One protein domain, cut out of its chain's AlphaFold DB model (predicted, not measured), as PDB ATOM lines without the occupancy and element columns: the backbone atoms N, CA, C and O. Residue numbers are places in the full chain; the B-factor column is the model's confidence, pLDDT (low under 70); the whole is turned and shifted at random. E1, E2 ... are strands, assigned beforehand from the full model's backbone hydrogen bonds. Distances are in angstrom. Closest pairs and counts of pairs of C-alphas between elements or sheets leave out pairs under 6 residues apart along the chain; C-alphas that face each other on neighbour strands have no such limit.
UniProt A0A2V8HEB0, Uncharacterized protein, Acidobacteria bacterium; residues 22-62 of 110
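Overview. This is residues 22 to 62 of the 110 residues of an uncharacterized protein of Acidobacteria bacterium (UniProt A0A2V8HEB0). This is a piece with little regular structure: a long stretch without named elements, residues 22 to 45, runs out to a turn near Arg 32 and folds back, and a small two-stranded hairpin, E1 and E2, makes the opposite end. Residues 54 to 62 then run back from the hairpin. The printed part has 41 residues with no named helix and two named strands, E1 then E2, antiparallel; the class is all strand, with only 6 residues in named elements. It is loose, with a radius of gyration of the C-alphas of 11.4 A, and spans 32 by 21 by 16 A.

Along the chain. The printed part begins with C-alpha 22 at (17.825, -10.961, -33.153). E1, residues 46 to 48, begins at C-alpha 46 (27.175, -15.599, -29.551) and is 6.8 A long. E2, residues 51 to 53, is 6.5 A long and ends at C-alpha 53 (23.982, -19.171, -31.839).

Arrangement. E1 and E2 form an antiparallel hairpin with a tight link, their directions at 132 degrees. N 53 and O 46 are within hydrogen-bond range at 2.8 A.

Size, cuts and confidence. The C-alphas farthest apart, of Arg 32 and Gly 49, are 32.4 A apart. The printed part has no cut, and no printed residue is under 70 in pLDDT.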
ATOM      1  N   ARG A  22      17.632 -11.912 -34.243       91.00
ATOM      2  CA  ARG A  22      17.825 -10.961 -33.153       91.00
ATOM      3  C   ARG A  22      19.099 -10.185 -33.420       91.00
ATOM      4  O   ARG A  22      20.102 -10.767 -33.820       91.00
ATOM      5  N   THR A  23      19.049  -8.889 -33.159       91.56
ATOM      6  CA  THR A  23      20.210  -8.009 -33.269       91.56
ATOM      7  C   THR A  23      20.813  -7.812 -31.889       91.56
ATOM      8  O   THR A  23      20.099  -7.500 -30.936       91.56
ATOM      9  N   VAL A  24      22.128  -7.986 -31.788       92.06
ATOM     10  CA  VAL A  24      22.915  -7.651 -30.600       92.06
ATOM     11  C   VAL A  24      23.882  -6.545 -30.996       92.06
ATOM     12  O   VAL A  24      24.585  -6.672 -31.994       92.06
ATOM     13  N   TYR A  25      23.907  -5.462 -30.223       92.38
ATOM     14  CA  TYR A  25      24.858  -4.371 -30.414       92.38
ATOM     15  C   TYR A  25      26.092  -4.614 -29.549       92.38
ATOM     16  O   TYR A  25      25.973  -4.917 -28.362       92.38
ATOM     17  N   VAL A  26      27.273  -4.466 -30.142       93.88
ATOM     18  CA  VAL A  26      28.568  -4.631 -29.472       93.88
ATOM     19  C   VAL A  26      29.478  -3.459 -29.825       93.88
ATOM     20  O   VAL A  26      29.320  -2.831 -30.869       93.88
ATOM     21  N   THR A  27      30.427  -3.148 -28.947       94.56
ATOM     22  CA  THR A  27      31.503  -2.187 -29.220       94.56
ATOM     23  C   THR A  27      32.815  -2.956 -29.273       94.56
ATOM     24  O   THR A  27      33.152  -3.641 -28.311       94.56
ATOM     25  N   ALA A  28      33.540  -2.846 -30.385       95.56
ATOM     26  CA  ALA A  28      34.867  -3.425 -30.556       95.56
ATOM     27  C   ALA A  28      35.896  -2.302 -30.709       95.56
ATOM     28  O   ALA A  28      35.725  -1.407 -31.539       95.56
ATOM     29  N   VAL A  29      36.950  -2.338 -29.895       97.62
ATOM     30  CA  VAL A  29      38.033  -1.349 -29.907       97.62
ATOM     31  C   VAL A  29      39.394  -2.036 -29.833       97.62
ATOM     32  O   VAL A  29      39.509  -3.119 -29.259       97.62
ATOM     33  N   ASP A  30      40.417  -1.408 -30.411       97.00
ATOM     34  CA  ASP A  30      41.810  -1.842 -30.290       97.00
ATOM     35  C   ASP A  30      42.391  -1.510 -28.900       97.00
ATOM     36  O   ASP A  30      41.737  -0.919 -28.036       97.00
ATOM     37  N   SER A  31      43.659  -1.859 -28.677       97.25
ATOM     38  CA  SER A  31      44.365  -1.598 -27.412       97.25
ATOM     39  C   SER A  31      44.524  -0.114 -27.057       97.25
ATOM     40  O   SER A  31      44.874   0.210 -25.924       97.25
ATOM     41  N   ARG A  32      44.272   0.797 -28.002       97.00
ATOM     42  CA  ARG A  32      44.315   2.255 -27.823       97.00
ATOM     43  C   ARG A  32      42.912   2.863 -27.742       97.00
ATOM     44  O   ARG A  32      42.789   4.080 -27.633       97.00
ATOM     45  N   GLY A  33      41.864   2.040 -27.789       95.88
ATOM     46  CA  GLY A  33      40.473   2.482 -27.770       95.88
ATOM     47  C   GLY A  33      39.935   2.927 -29.135       95.88
ATOM     48  O   GLY A  33      38.844   3.493 -29.187       95.88
ATOM     49  N   ALA A  34      40.662   2.701 -30.234       97.50
ATOM     50  CA  ALA A  34      40.178   3.032 -31.572       97.50
ATOM     51  C   ALA A  34      39.135   1.997 -32.038       97.50
ATOM     52  O   ALA A  34      39.363   0.803 -31.843       97.50
ATOM     53  N   PRO A  35      38.011   2.402 -32.662       95.81
ATOM     54  CA  PRO A  35      37.005   1.460 -33.152       95.81
ATOM     55  C   PRO A  35      37.565   0.483 -34.191       95.81
ATOM     56  O   PRO A  35      38.189   0.906 -35.165       95.81
ATOM     57  N   VAL A  36      37.284  -0.809 -34.017       96.38
ATOM     58  CA  VAL A  36      37.522  -1.839 -35.042       96.38
ATOM     59  C   VAL A  36      36.264  -1.937 -35.904       96.38
ATOM     60  O   VAL A  36      35.170  -2.127 -35.372       96.38
ATOM     61  N   THR A  37      36.390  -1.748 -37.220       94.56
ATOM     62  CA  THR A  37      35.235  -1.529 -38.127       94.56
ATOM     63  C   THR A  37      35.077  -2.587 -39.215       94.56
ATOM     64  O   THR A  37      34.094  -2.562 -39.952       94.56
ATOM     65  N   ASP A  38      36.009  -3.530 -39.287       94.38
ATOM     66  CA  ASP A  38      36.153  -4.542 -40.332       94.38
ATOM     67  C   ASP A  38      35.888  -5.977 -39.839       94.38
ATOM     68  O   ASP A  38      36.152  -6.932 -40.565       94.38
ATOM     69  N   LEU A  39      35.309  -6.134 -38.641       95.75
ATOM     70  CA  LEU A  39      34.927  -7.442 -38.104       95.75
ATOM     71  C   LEU A  39      33.775  -8.064 -38.901       95.75
ATOM     72  O   LEU A  39      32.679  -7.505 -39.010       95.75
ATOM     73  N   SER A  40      34.010  -9.272 -39.393       95.81
ATOM     74  CA  SER A  40      33.037 -10.123 -40.068       95.81
ATOM     75  C   SER A  40      32.221 -10.964 -39.082       95.81
ATOM     76  O   SER A  40      32.575 -11.139 -37.918       95.81
ATOM     77  N   ALA A  41      31.124 -11.563 -39.555       96.62
ATOM     78  CA  ALA A  41      30.277 -12.430 -38.731       96.62
ATOM     79  C   ALA A  41      31.027 -13.639 -38.131       96.62
ATOM     80  O   ALA A  41      30.682 -14.085 -37.039       96.62
ATOM     81  N   ALA A  42      32.061 -14.144 -38.814       96.56
ATOM     82  CA  ALA A  42      32.851 -15.294 -38.369       96.56
ATOM     83  C   ALA A  42      33.727 -14.990 -37.139       96.56
ATOM     84  O   ALA A  42      34.169 -15.912 -36.456       96.56
ATOM     85  N   GLU A  43      33.953 -13.711 -36.839       96.81
ATOM     86  CA  GLU A  43      34.768 -13.253 -35.710       96.81
ATOM     87  C   GLU A  43      33.943 -13.056 -34.430       96.81
ATOM     88  O   GLU A  43      34.487 -12.730 -33.374       96.81
ATOM     89  N   PHE A  44      32.630 -13.305 -34.490       96.31
ATOM     90  CA  PHE A  44      31.739 -13.244 -33.339       96.31
ATOM     91  C   PHE A  44      31.255 -14.636 -32.934       96.31
ATOM     92  O   PHE A  44      30.726 -15.402 -33.736       96.31
ATOM     93  N   ALA A  45      31.346 -14.928 -31.637       95.81
ATOM     94  CA  ALA A  45      30.694 -16.077 -31.022       95.81
ATOM     95  C   ALA A  45      29.583 -15.589 -30.087       95.81
ATOM     96  O   ALA A  45      29.849 -14.919 -29.089       95.81
ATOM     97  N   VAL A  46      28.333 -15.945 -30.388       95.50
ATOM     98  CA  VAL A  46      27.175 -15.599 -29.551       95.50
ATOM     99  C   VAL A  46      26.671 -16.846 -28.840       95.50
ATOM    100  O   VAL A  46      26.523 -17.906 -29.447       95.50
ATOM    101  N   LYS A  47      26.380 -16.713 -27.543       95.25
ATOM    102  CA  LYS A  47      25.716 -17.747 -26.749       95.25
ATOM    103  C   LYS A  47      24.443 -17.204 -26.122       95.25
ATOM    104  O   LYS A  47      24.427 -16.094 -25.602       95.25
ATOM    105  N   GLU A  48      23.397 -18.016 -26.116       92.25
ATOM    106  CA  GLU A  48      22.126 -17.721 -25.458       92.25
ATOM    107  C   GLU A  48      21.728 -18.928 -24.606       92.25
ATOM    108  O   GLU A  48      21.621 -20.042 -25.119       92.25
ATOM    109  N   GLY A  49      21.566 -18.735 -23.293       93.00
ATOM    110  CA  GLY A  49      21.314 -19.852 -22.371       93.00
ATOM    111  C   GLY A  49      22.421 -20.917 -22.404       93.00
ATOM    112  O   GLY A  49      22.140 -22.107 -22.307       93.00
ATOM    113  N   GLY A  50      23.673 -20.505 -22.635       93.88
ATOM    114  CA  GLY A  50      24.831 -21.401 -22.763       93.88
ATOM    115  C   GLY A  50      24.983 -22.090 -24.125       93.88
ATOM    116  O   GLY A  50      26.055 -22.624 -24.408       93.88
ATOM    117  N   GLN A  51      23.970 -22.034 -24.991       95.00
ATOM    118  CA  GLN A  51      23.993 -22.643 -26.323       95.00
ATOM    119  C   GLN A  51      24.558 -21.676 -27.363       95.00
ATOM    120  O   GLN A  51      24.190 -20.501 -27.375       95.00
ATOM    121  N   SER A  52      25.418 -22.165 -28.258       95.62
ATOM    122  CA  SER A  52      25.947 -21.364 -29.367       95.62
ATOM    123  C   SER A  52      24.840 -20.971 -30.349       95.62
ATOM    124  O   SER A  52      23.963 -21.772 -30.681       95.62
ATOM    125  N   ARG A  53      24.887 -19.728 -30.829       94.88
ATOM    126  CA  ARG A  53      23.982 -19.171 -31.839       94.88
ATOM    127  C   ARG A  53      24.768 -18.773 -33.079       94.88
ATOM    128  O   ARG A  53      25.855 -18.208 -32.970       94.88
ATOM    129  N   ALA A  54      24.200 -19.061 -34.246       94.12
ATOM    130  CA  ALA A  54      24.780 -18.650 -35.514       94.12
ATOM    131  C   ALA A  54      24.698 -17.125 -35.663       94.12
ATOM    132  O   ALA A  54      23.625 -16.537 -35.511       94.12
ATOM    133  N   VAL A  55      25.829 -16.498 -35.981       96.12
ATOM    134  CA  VAL A  55      25.889 -15.084 -36.358       96.12
ATOM    135  C   VAL A  55      25.803 -15.020 -37.876       96.12
ATOM    136  O   VAL A  55      26.725 -15.419 -38.576       96.12
ATOM    137  N   VAL A  56      24.664 -14.562 -38.389       95.00
ATOM    138  CA  VAL A  56      24.401 -14.533 -39.839       95.00
ATOM    139  C   VAL A  56      24.861 -13.237 -40.509       95.00
ATOM    140  O   VAL A  56      25.007 -13.195 -41.725       95.00
ATOM    141  N   ARG A  57      25.067 -12.167 -39.729       94.12
ATOM    142  CA  ARG A  57      25.470 -10.843 -40.214       94.12
ATOM    143  C   ARG A  57      26.159 -10.050 -39.105       94.12
ATOM    144  O   ARG A  57      25.688 -10.068 -37.970       94.12
ATOM    145  N   ALA A  58      27.223  -9.333 -39.458       95.44
ATOM    146  CA  ALA A  58      27.871  -8.328 -38.622       95.44
ATOM    147  C   ALA A  58      28.193  -7.110 -39.494       95.44
ATOM    148  O   ALA A  58      28.735  -7.259 -40.585       95.44
ATOM    149  N   GLU A  59      27.793  -5.926 -39.039       93.81
ATOM    150  CA  GLU A  59      27.968  -4.665 -39.759       93.81
ATOM    151  C   GLU A  59      27.954  -3.492 -38.765       93.81
ATOM    152  O   GLU A  59      27.382  -3.626 -37.674       93.81
ATOM    153  N   PRO A  60      28.546  -2.334 -39.114       92.56
ATOM    154  CA  PRO A  60      28.413  -1.127 -38.312       92.56
ATOM    155  C   PRO A  60      26.943  -0.757 -38.080       92.56
ATOM    156  O   PRO A  60      26.137  -0.716 -39.010       92.56
ATOM    157  N   ALA A  61      26.593  -0.455 -36.831       90.94
ATOM    158  CA  ALA A  61      25.239  -0.057 -36.476       90.94
ATOM    159  C   ALA A  61      24.905   1.331 -37.049       90.94
ATOM    160  O   ALA A  61      25.554   2.321 -36.719       90.94
ATOM    161  N   THR A  62      23.868   1.399 -37.884       88.25
ATOM    162  CA  THR A  62      23.362   2.646 -38.487       88.25
ATOM    163  C   THR A  62      22.002   3.069 -37.938       88.25
ATOM    164  O   THR A  62      21.606   4.225 -38.086       88.25
TER     165      THR A  62